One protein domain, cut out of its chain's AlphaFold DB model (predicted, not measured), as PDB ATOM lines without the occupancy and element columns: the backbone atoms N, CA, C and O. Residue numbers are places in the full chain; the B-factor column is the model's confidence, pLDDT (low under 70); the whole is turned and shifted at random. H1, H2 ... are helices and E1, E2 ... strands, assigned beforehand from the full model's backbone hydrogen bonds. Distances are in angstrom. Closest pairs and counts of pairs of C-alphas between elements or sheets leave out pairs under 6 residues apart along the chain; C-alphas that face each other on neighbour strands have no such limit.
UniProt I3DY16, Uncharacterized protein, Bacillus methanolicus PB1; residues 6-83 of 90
ATOM      1  N   PHE A   6     -27.781  45.493  46.509       97.00
ATOM      2  CA  PHE A   6     -27.089  44.507  45.690       97.00
ATOM      3  C   PHE A   6     -28.020  43.345  45.373       97.00
ATOM      4  O   PHE A   6     -28.770  42.882  46.226       97.00
ATOM      5  N   VAL A   7     -27.947  42.862  44.139       96.75
ATOM      6  CA  VAL A   7     -28.830  41.831  43.606       96.75
ATOM      7  C   VAL A   7     -28.016  40.578  43.350       96.75
ATOM      8  O   VAL A   7     -27.034  40.589  42.598       96.75
ATOM      9  N   PHE A   8     -28.448  39.486  43.957       95.88
ATOM     10  CA  PHE A   8     -27.898  38.158  43.769       95.88
ATOM     11  C   PHE A   8     -28.987  37.236  43.227       95.88
ATOM     12  O   PHE A   8     -30.167  37.423  43.511       95.88
ATOM     13  N   ALA A   9     -28.597  36.258  42.412       94.44
ATOM     14  CA  ALA A   9     -29.537  35.277  41.880       94.44
ATOM     15  C   ALA A   9     -28.853  33.942  41.569       94.44
ATOM     16  O   ALA A   9     -27.699  33.917  41.106       94.44
ATOM     17  N   TYR A  10     -29.564  32.844  41.823       93.31
ATOM     18  CA  TYR A  10     -29.053  31.481  41.686       93.31
ATOM     19  C   TYR A  10     -30.170  30.451  41.447       93.31
ATOM     20  O   TYR A  10     -31.343  30.724  41.702       93.31
ATOM     21  N   ASN A  11     -29.770  29.278  40.947       91.75
ATOM     22  CA  ASN A  11     -30.644  28.126  40.719       91.75
ATOM     23  C   ASN A  11     -30.398  27.077  41.795       91.75
ATOM     24  O   ASN A  11     -29.245  26.879  42.187       91.75
ATOM     25  N   GLU A  12     -31.448  26.380  42.217       86.38
ATOM     26  CA  GLU A  12     -31.372  25.338  43.249       86.38
ATOM     27  C   GLU A  12     -30.392  24.228  42.834       86.38
ATOM     28  O   GLU A  12     -29.495  23.855  43.593       86.38
ATOM     29  N   ASP A  13     -30.456  23.825  41.561       82.94
ATOM     30  CA  ASP A  13     -29.614  22.781  40.961       82.94
ATOM     31  C   ASP A  13     -28.125  23.154  40.871       82.94
ATOM     32  O   ASP A  13     -27.259  22.291  40.735       82.94
ATOM     33  N   SER A  14     -27.798  24.449  40.921       75.12
ATOM     34  CA  SER A  14     -26.413  24.949  40.859       75.12
ATOM     35  C   SER A  14     -25.772  25.121  42.242       75.12
ATOM     36  O   SER A  14     -24.652  25.631  42.338       75.12
ATOM     37  N   GLY A  15     -26.474  24.701  43.298       71.00
ATOM     38  CA  GLY A  15     -26.098  24.896  44.693       71.00
ATOM     39  C   GLY A  15     -26.567  26.248  45.248       71.00
ATOM     40  O   GLY A  15     -26.788  27.197  44.493       71.00
ATOM     41  N   PRO A  16     -26.682  26.380  46.583       67.62
ATOM     42  CA  PRO A  16     -27.302  27.530  47.246       67.62
ATOM     43  C   PRO A  16     -26.383  28.762  47.293       67.62
ATOM     44  O   PRO A  16     -26.439  29.537  48.240       67.62
ATOM     45  N   HIS A  17     -25.477  28.922  46.329       78.88
ATOM     46  CA  HIS A  17     -24.493  29.996  46.331       78.88
ATOM     47  C   HIS A  17     -25.014  31.184  45.521       78.88
ATOM     48  O   HIS A  17     -24.992  31.136  44.283       78.88
ATOM     49  N   PRO A  18     -25.442  32.272  46.184       81.25
ATOM     50  CA  PRO A  18     -25.954  33.440  45.496       81.25
ATOM     51  C   PRO A  18     -24.822  34.060  44.682       81.25
ATOM     52  O   PRO A  18     -23.721  34.299  45.186       81.25
ATOM     53  N   LYS A  19     -25.075  34.336  43.402       90.38
ATOM     54  CA  LYS A  19     -24.101  35.005  42.532       90.38
ATOM     55  C   LYS A  19     -24.517  36.444  42.312       90.38
ATOM     56  O   LYS A  19     -25.655  36.700  41.935       90.38
ATOM     57  N   TYR A  20     -23.578  37.365  42.500       91.94
ATOM     58  CA  TYR A  20     -23.812  38.793  42.309       91.94
ATOM     59  C   TYR A  20     -24.116  39.108  40.836       91.94
ATOM     60  O   TYR A  20     -23.301  38.812  39.956       91.94
ATOM     61  N   ARG A  21     -25.279  39.712  40.576       95.00
ATOM     62  CA  ARG A  21     -25.796  40.025  39.231       95.00
ATOM     63  C   ARG A  21     -25.803  41.507  38.902       95.00
ATOM     64  O   ARG A  21     -25.874  41.846  37.728       95.00
ATOM     65  N   GLY A  22     -25.699  42.381  39.893       96.25
ATOM     66  CA  GLY A  22     -25.764  43.827  39.698       96.25
ATOM     67  C   GLY A  22     -26.339  44.521  40.923       96.25
ATOM     68  O   GLY A  22     -26.516  43.895  41.963       96.25
ATOM     69  N   TYR A  23     -26.656  45.801  40.810       96.81
ATOM     70  CA  TYR A  23     -27.284  46.556  41.894       96.81
ATOM     71  C   TYR A  23     -28.480  47.352  41.382       96.81
ATOM     72  O   TYR A  23     -28.560  47.668  40.201       96.81
ATOM     73  N   PHE A  24     -29.393  47.706  42.277       96.62
ATOM     74  CA  PHE A  24     -30.464  48.659  42.016       96.62
ATOM     75  C   PHE A  24     -30.165  49.962  42.763       96.62
ATOM     76  O   PHE A  24     -29.834  49.930  43.950       96.62
ATOM     77  N   ASP A  25     -30.225  51.098  42.070       94.69
ATOM     78  CA  ASP A  25     -29.845  52.417  42.605       94.69
ATOM     79  C   ASP A  25     -31.018  53.281  43.086       94.69
ATOM     80  O   ASP A  25     -30.819  54.442  43.440       94.69
ATOM     81  N   GLY A  26     -32.225  52.715  43.113       92.12
ATOM     82  CA  GLY A  26     -33.462  53.424  43.442       92.12
ATOM     83  C   GLY A  26     -34.315  53.728  42.214       92.12
ATOM     84  O   GLY A  26     -35.536  53.829  42.332       92.12
ATOM     85  N   GLU A  27     -33.707  53.780  41.028       92.19
ATOM     86  CA  GLU A  27     -34.398  54.063  39.768       92.19
ATOM     87  C   GLU A  27     -34.318  52.877  38.807       92.19
ATOM     88  O   GLU A  27     -35.338  52.442  38.262       92.19
ATOM     89  N   SER A  28     -33.116  52.326  38.627       94.38
ATOM     90  CA  SER A  28     -32.816  51.328  37.606       94.38
ATOM     91  C   SER A  28     -31.930  50.194  38.122       94.38
ATOM     92  O   SER A  28     -31.139  50.344  39.056       94.38
ATOM     93  N   PHE A  29     -32.081  49.018  37.509       96.00
ATOM     94  CA  PHE A  29     -31.163  47.906  37.731       96.00
ATOM     95  C   PHE A  29     -29.926  48.091  36.854       96.00
ATOM     96  O   PHE A  29     -30.028  48.162  35.629       96.00
ATOM     97  N   VAL A  30     -28.759  48.131  37.489       96.25
ATOM     98  CA  VAL A  30     -27.456  48.208  36.840       96.25
ATOM     99  C   VAL A  30     -26.820  46.816  36.858       96.25
ATOM    100  O   VAL A  30     -26.357  46.362  37.914       96.25
ATOM    101  N   PRO A  31     -26.784  46.120  35.710       95.94
ATOM    102  CA  PRO A  31     -26.245  44.772  35.624       95.94
ATOM    103  C   PRO A  31     -24.728  44.750  35.835       95.94
ATOM    104  O   PRO A  31     -23.999  45.673  35.464       95.94
ATOM    105  N   LYS A  32     -24.225  43.650  36.399       93.00
ATOM    106  CA  LYS A  32     -22.794  43.358  36.448       93.00
ATOM    107  C   LYS A  32     -22.356  42.710  35.140       93.00
ATOM    108  O   LYS A  32     -22.697  41.558  34.861       93.00
ATOM    109  N   THR A  33     -21.496  43.413  34.411       88.38
ATOM    110  CA  THR A  33     -20.861  42.930  33.181       88.38
ATOM    111  C   THR A  33     -20.273  41.529  33.356       88.38
ATOM    112  O   THR A  33     -19.514  41.275  34.293       88.38
ATOM    113  N   GLY A  34     -20.635  40.618  32.450       85.12
ATOM    114  CA  GLY A  34     -20.177  39.224  32.445       85.12
ATOM    115  C   GLY A  34     -20.966  38.266  33.346       85.12
ATOM    116  O   GLY A  34     -20.706  37.068  33.304       85.12
ATOM    117  N   PHE A  35     -21.928  38.755  34.138       84.38
ATOM    118  CA  PHE A  35     -22.742  37.923  35.042       84.38
ATOM    119  C   PHE A  35     -24.246  38.045  34.808       84.38
ATOM    120  O   PHE A  35     -24.983  37.120  35.152       84.38
ATOM    121  N   CYS A  36     -24.696  39.185  34.292       88.75
ATOM    122  CA  CYS A  36     -26.079  39.461  33.931       88.75
ATOM    123  C   CYS A  36     -26.084  40.609  32.914       88.75
ATOM    124  O   CYS A  36     -25.231  41.492  33.019       88.75
ATOM    125  N   GLN A  37     -26.985  40.603  31.932       87.88
ATOM    126  CA  GLN A  37     -27.084  41.674  30.926       87.88
ATOM    127  C   GLN A  37     -28.267  42.613  31.163       87.88
ATOM    128  O   GLN A  37     -28.192  43.784  30.798       87.88
ATOM    129  N   SER A  38     -29.346  42.134  31.781       92.00
ATOM    130  CA  SER A  38     -30.543  42.934  32.040       92.00
ATOM    131  C   SER A  38     -31.348  42.387  33.215       92.00
ATOM    132  O   SER A  38     -31.131  41.270  33.683       92.00
ATOM    133  N   ILE A  39     -32.314  43.175  33.684       92.31
ATOM    134  CA  ILE A  39     -33.243  42.742  34.731       92.31
ATOM    135  C   ILE A  39     -34.095  41.543  34.290       92.31
ATOM    136  O   ILE A  39     -34.453  40.712  35.121       92.31
ATOM    137  N   ASP A  40     -34.369  41.414  32.989       91.50
ATOM    138  CA  ASP A  40     -35.186  40.331  32.443       91.50
ATOM    139  C   ASP A  40     -34.495  38.977  32.587       91.50
ATOM    140  O   ASP A  40     -35.159  37.969  32.785       91.50
ATOM    141  N   GLU A  41     -33.161  38.925  32.583       91.50
ATOM    142  CA  GLU A  41     -32.442  37.674  32.838       91.50
ATOM    143  C   GLU A  41     -32.635  37.158  34.266       91.50
ATOM    144  O   GLU A  41     -32.484  35.959  34.507       91.50
ATOM    145  N   LEU A  42     -32.979  38.035  35.218       91.56
ATOM    146  CA  LEU A  42     -33.169  37.637  36.612       91.56
ATOM    147  C   LEU A  42     -34.360  36.695  36.781       91.56
ATOM    148  O   LEU A  42     -34.355  35.861  37.685       91.56
ATOM    149  N   ILE A  43     -35.340  36.763  35.876       88.75
ATOM    150  CA  ILE A  43     -36.477  35.842  35.875       88.75
ATOM    151  C   ILE A  43     -36.050  34.416  35.531       88.75
ATOM    152  O   ILE A  43     -36.855  33.511  35.678       88.75
ATOM    153  N   ASN A  44     -34.836  34.170  35.042       90.25
ATOM    154  CA  ASN A  44     -34.383  32.815  34.726       90.25
ATOM    155  C   ASN A  44     -33.797  32.085  35.937       90.25
ATOM    156  O   ASN A  44     -33.467  30.909  35.807       90.25
ATOM    157  N   TYR A  45     -33.679  32.759  37.086       91.50
ATOM    158  CA  TYR A  45     -33.170  32.156  38.311       91.50
ATOM    159  C   TYR A  45     -34.284  31.693  39.242       91.50
ATOM    160  O   TYR A  45     -35.344  32.313  39.293       91.50
ATOM    161  N   ASP A  46     -34.034  30.630  40.005       92.94
ATOM    162  CA  ASP A  46     -35.009  30.103  40.968       92.94
ATOM    163  C   ASP A  46     -35.184  31.024  42.176       92.94
ATOM    164  O   ASP A  46     -36.291  31.154  42.707       92.94
ATOM    165  N   PHE A  47     -34.107  31.695  42.586       93.88
ATOM    166  CA  PHE A  47     -34.082  32.596  43.732       93.88
ATOM    167  C   PHE A  47     -33.422  33.924  43.380       93.88
ATOM    168  O   PHE A  47     -32.413  33.975  42.670       93.88
ATOM    169  N   ILE A  48     -33.982  34.996  43.939       95.12
ATOM    170  CA  ILE A  48     -33.425  36.345  43.915       95.12
ATOM    171  C   ILE A  48     -33.225  36.795  45.357       95.12
ATOM    172  O   ILE A  48     -34.151  36.747  46.171       95.12
ATOM    173  N   GLU A  49     -32.025  37.274  45.656       95.75
ATOM    174  CA  GLU A  49     -31.680  37.854  46.944       95.75
ATOM    175  C   GLU A  49     -31.262  39.310  46.791       95.75
ATOM    176  O   GLU A  49     -30.534  39.681  45.866       95.75
ATOM    177  N   LEU A  50     -31.728  40.141  47.717       96.81
ATOM    178  CA  LEU A  50     -31.442  41.565  47.767       96.81
ATOM    179  C   LEU A  50     -30.715  41.882  49.067       96.81
ATOM    180  O   LEU A  50     -31.202  41.541  50.145       96.81
ATOM    181  N   TYR A  51     -29.579  42.558  48.955       96.62
ATOM    182  CA  TYR A  51     -28.715  42.916  50.076       96.62
ATOM    183  C   TYR A  51     -28.573  44.433  50.186       96.62
ATOM    184  O   TYR A  51     -28.329  45.109  49.187       96.62
ATOM    185  N   GLY A  52     -28.714  44.955  51.397       94.00
ATOM    186  CA  GLY A  52     -28.390  46.329  51.762       94.00
ATOM    187  C   GLY A  52     -26.958  46.431  52.275       94.00
ATOM    188  O   GLY A  52     -26.139  45.532  52.068       94.00
ATOM    189  N   MET A  53     -26.664  47.521  52.979       88.19
ATOM    190  CA  MET A  53     -25.366  47.684  53.646       88.19
ATOM    191  C   MET A  53     -25.240  46.770  54.871       88.19
ATOM    192  O   MET A  53     -24.153  46.261  55.133       88.19
ATOM    193  N   ASP A  54     -26.358  46.507  55.556       89.69
ATOM    194  CA  ASP A  54     -26.406  45.726  56.799       89.69
ATOM    195  C   ASP A  54     -26.705  44.230  56.579       89.69
ATOM    196  O   ASP A  54     -26.863  43.466  57.531       89.69
ATOM    197  N   GLY A  55     -26.751  43.781  55.320       93.25
ATOM    198  CA  GLY A  55     -26.906  42.372  54.960       93.25
ATOM    199  C   GLY A  55     -28.164  42.067  54.151       93.25
ATOM    200  O   GLY A  55     -28.616  42.877  53.343       93.25
ATOM    201  N   LEU A  56     -28.679  40.842  54.297       95.69
ATOM    202  CA  LEU A  56     -29.797  40.323  53.505       95.69
ATOM    203  C   LEU A  56     -31.104  41.039  53.869       95.69
ATOM    204  O   LEU A  56     -31.562  40.976  55.006       95.69
ATOM    205  N   LEU A  57     -31.746  41.651  52.877       95.56
ATOM    206  CA  LEU A  57     -33.032  42.333  53.023       95.56
ATOM    207  C   LEU A  57     -34.192  41.463  52.553       95.56
ATOM    208  O   LEU A  57     -35.300  41.522  53.092       95.56
ATOM    209  N   SER A  58     -33.981  40.696  51.490       94.62
ATOM    210  CA  SER A  58     -35.020  39.859  50.904       94.62
ATOM    211  C   SER A  58     -34.400  38.632  50.269       94.62
ATOM    212  O   SER A  58     -33.436  38.745  49.522       94.62
ATOM    213  N   HIS A  59     -35.002  37.481  50.540       94.31
ATOM    214  CA  HIS A  59     -34.752  36.229  49.850       94.31
ATOM    215  C   HIS A  59     -36.084  35.783  49.245       94.31
ATOM    216  O   HIS A  59     -37.028  35.480  49.977       94.31
ATOM    217  N   THR A  60     -36.192  35.819  47.917       93.44
ATOM    218  CA  THR A  60     -37.460  35.619  47.209       93.44
ATOM    219  C   THR A  60     -37.331  34.514  46.162       93.44
ATOM    220  O   THR A  60     -36.626  34.687  45.167       93.44
ATOM    221  N   PRO A  61     -38.057  33.394  46.326       92.56
ATOM    222  CA  PRO A  61     -38.231  32.414  45.264       92.56
ATOM    223  C   PRO A  61     -38.982  33.037  44.081       92.56
ATOM    224  O   PRO A  61     -40.023  33.673  44.271       92.56
ATOM    225  N   LYS A  62     -38.523  32.795  42.851       85.88
ATOM    226  CA  LYS A  62     -39.111  33.323  41.607       85.88
ATOM    227  C   LYS A  62     -40.611  33.078  41.501       85.88
ATOM    228  O   LYS A  62     -41.338  33.946  41.033       85.88
ATOM    229  N   ARG A  63     -41.108  31.927  41.971       87.25
ATOM    230  CA  ARG A  63     -42.550  31.607  41.962       87.25
ATOM    231  C   ARG A  63     -43.419  32.615  42.731       87.25
ATOM    232  O   ARG A  63     -44.620  32.673  42.499       87.25
ATOM    233  N   TYR A  64     -42.816  33.403  43.618       86.38
ATOM    234  CA  TYR A  64     -43.463  34.481  44.368       86.38
ATOM    235  C   TYR A  64     -43.073  35.882  43.869       86.38
ATOM    236  O   TYR A  64     -43.473  36.878  44.467       86.38
ATOM    237  N   CYS A  65     -42.307  35.982  42.778       83.44
ATOM    238  CA  CYS A  65     -41.863  37.236  42.180       83.44
ATOM    239  C   CYS A  65     -42.284  37.306  40.706       83.44
ATOM    240  O   CYS A  65     -41.567  36.870  39.809       83.44
ATOM    241  N   SER A  66     -43.460  37.881  40.453       82.31
ATOM    242  CA  SER A  66     -43.945  38.152  39.094       82.31
ATOM    243  C   SER A  66     -43.310  39.397  38.466       82.31
ATOM    244  O   SER A  66     -43.303  39.527  37.245       82.31
ATOM    245  N   ASN A  67     -42.775  40.311  39.284       91.00
ATOM    246  CA  ASN A  67     -42.155  41.554  38.839       91.00
ATOM    247  C   ASN A  67     -40.919  41.888  39.688       91.00
ATOM    248  O   ASN A  67     -41.012  42.408  40.801       91.00
ATOM    249  N   VAL A  68     -39.745  41.602  39.127       92.81
ATOM    250  CA  VAL A  68     -38.449  41.780  39.795       92.81
ATOM    251  C   VAL A  68     -38.144  43.257  40.068       92.81
ATOM    252  O   VAL A  68     -37.617  43.590  41.129       92.81
ATOM    253  N   LEU A  69     -38.523  44.160  39.158       94.12
ATOM    254  CA  LEU A  69     -38.311  45.598  39.347       94.12
ATOM    255  C   LEU A  69     -39.113  46.128  40.535       94.12
ATOM    256  O   LEU A  69     -38.622  46.940  41.316       94.12
ATOM    257  N   GLU A  70     -40.357  45.678  40.672       93.56
ATOM    258  CA  GLU A  70     -41.213  46.082  41.782       93.56
ATOM    259  C   GLU A  70     -40.686  45.561  43.123       93.56
ATOM    260  O   GLU A  70     -40.664  46.314  44.099       93.56
ATOM    261  N   LEU A  71     -40.195  44.316  43.162       94.38
ATOM    262  CA  LEU A  71     -39.510  43.765  44.331       94.38
ATOM    263  C   LEU A  71     -38.328  44.659  44.741       94.38
ATOM    264  O   LEU A  71     -38.259  45.088  45.891       94.38
ATOM    265  N   MET A  72     -37.454  45.012  43.793       95.25
ATOM    266  CA  MET A  72     -36.309  45.894  44.049       95.25
ATOM    267  C   MET A  72     -36.735  47.268  44.571       95.25
ATOM    268  O   MET A  72     -36.188  47.734  45.568       95.25
ATOM    269  N   LYS A  73     -37.739  47.900  43.949       95.12
ATOM    270  CA  LYS A  73     -38.267  49.207  44.377       95.12
ATOM    271  C   LYS A  73     -38.803  49.169  45.805       95.12
ATOM    272  O   LYS A  73     -38.462  50.037  46.604       95.12
ATOM    273  N   ARG A  74     -39.611  48.159  46.140       94.00
ATOM    274  CA  ARG A  74     -40.175  47.989  47.488       94.00
ATOM    275  C   ARG A  74     -39.077  47.750  48.524       94.00
ATOM    276  O   ARG A  74     -39.098  48.367  49.583       94.00
ATOM    277  N   THR A  75     -38.101  46.896  48.217       94.69
ATOM    278  CA  THR A  75     -36.971  46.632  49.118       94.69
ATOM    279  C   THR A  75     -36.091  47.865  49.309       94.69
ATOM    280  O   THR A  75     -35.722  48.163  50.439       94.69
ATOM    281  N   PHE A  76     -35.809  48.617  48.242       95.06
ATOM    282  CA  PHE A  76     -35.047  49.863  48.317       95.06
ATOM    283  C   PHE A  76     -35.770  50.928  49.150       95.06
ATOM    284  O   PHE A  76     -35.154  51.573  49.991       95.06
ATOM    285  N   ALA A  77     -37.081  51.095  48.949       92.38
ATOM    286  CA  ALA A  77     -37.890  52.033  49.724       92.38
ATOM    287  C   ALA A  77     -37.970  51.649  51.208       92.38
ATOM    288  O   ALA A  77     -37.967  52.528  52.058       92.38
ATOM    289  N   ARG A  78     -37.991  50.356  51.541       91.56
ATOM    290  CA  ARG A  78     -37.938  49.912  52.940       91.56
ATOM    291  C   ARG A  78     -36.581  50.202  53.588       91.56
ATOM    292  O   ARG A  78     -36.544  50.634  54.727       91.56
ATOM    293  N   GLU A  79     -35.488  49.979  52.862       91.50
ATOM    294  CA  GLU A  79     -34.125  50.204  53.367       91.50
ATOM    295  C   GLU A  79     -33.791  51.697  53.525       91.50
ATOM    296  O   GLU A  79     -33.174  52.106  54.503       91.50
ATOM    297  N   TYR A  80     -34.188  52.524  52.555       89.88
ATOM    298  CA  TYR A  80     -33.737  53.919  52.460       89.88
ATOM    299  C   TYR A  80     -34.861  54.960  52.489       89.88
ATOM    300  O   TYR A  80     -34.584  56.151  52.618       89.88
ATOM    301  N   GLY A  81     -36.118  54.549  52.326       75.88
ATOM    302  CA  GLY A  81     -37.281  55.439  52.239       75.88
ATOM    303  C   GLY A  81     -37.929  55.773  53.583       75.88
ATOM    304  O   GLY A  81     -38.558  56.823  53.692       75.88
ATOM    305  N   GLU A  82     -37.732  54.971  54.636       59.28
ATOM    306  CA  GLU A  82     -38.246  55.291  55.983       59.28
ATOM    307  C   GLU A  82     -37.500  56.453  56.671       59.28
ATOM    308  O   GLU A  82     -37.961  56.977  57.682       59.28
ATOM    309  N   VAL A  83     -36.420  56.974  56.071       52.78
ATOM    310  CA  VAL A  83     -35.712  58.180  56.555       52.78
ATOM    311  C   VAL A  83     -36.568  59.465  56.429       52.78
ATOM    312  O   VAL A  83     -36.157  60.525  56.892       52.78
TER     313      VAL A  83
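AT A GLANCE: This is residues 6 to 83 of the 90 residues of an uncharacterized protein of Bacillus methanolicus PB1 (UniProt I3DY16). A strongly twisted, curled sheet of five antiparallel strands forms a wall, with two helices on the same face. H2, the longer one, runs along the strands over E4 and E1, and the short H1 meets the beginning of H2 at a steep angle. The printed part has 78 residues, with five named strands and two named helices in the order E1 E2 E3 H1 E4 E5 H2; across the sheet the order is E3 E2 E1 E4 E5. The class is mixed, helices and strands, in two layers, helices on one face of a sheet. The whole is compact, with a radius of gyration of the C-alphas of 11.7 A, yet elongated in outline, spanning 39 by 24 by 22 A.

HOW THE PARTS SIT: The inner strands E1, residues 6 to 10, and E4, residues 47 to 51, are antiparallel neighbours, with N 8 and O 49 at 2.8 A. On the other side of E1 is E2, residues 19 to 24, with N 7 and O 22 at 2.8 A. E2 pairs with the edge strand E3, residues 29 to 31, with N 30 and O 23 at 2.8 A. E1, E2 and E3 form a meander, each strand the antiparallel neighbour of the one before. E4 forms a hairpin with the other edge strand E5, residues 56 to 61, with N 50 and O 58 at 2.9 A. From edge to edge the strands' lines turn by 84 degrees. H2, residues 68 to 80, is on the sheet at a height of 8.4 A, over E4 and only just over E1, with 3 C-alphas on E1; it runs along the strands, at 25 degrees to E4 on the local plane. Its closest C-alphas to E5 are those of Thr 75 and Leu 57, 7.0 A apart. H1, residues 39 to 44, is on the same face at a height of 8.6 A, only just over E2 and E1, with 3 C-alphas on each. H2 touches H1 with residues 68 to 69 alone, the closest C-alphas being those of Val 68 and Ile 39, 7.3 A apart, at a steep tilt of 66 degrees, opposite ways. Every O i to N i+4 pair of H2 is within hydrogen-bond range; in H1 0 of 2 are, but 3 of 3 O i to N i+3 pairs.

IN THESE COORDINATES: E1 begins at C-alpha 6, (-27.089, 44.507, 45.690), and is 13.8 A long. E2 measures 15.1 A, E4 13.2 A and E5 14.2 A; E3 and H1 are shorter. H2 measures 18.2 A and ends at C-alpha 80, (-33.737, 53.919, 52.460).

THE WHOLE: The C-alphas farthest apart are those of Asp 13 and Val 83, 39.2 A. The printed part has no cut, and no link is long. Mean pLDDT of the printed part is 90.0; residues 16, 82 and 83 are under 70.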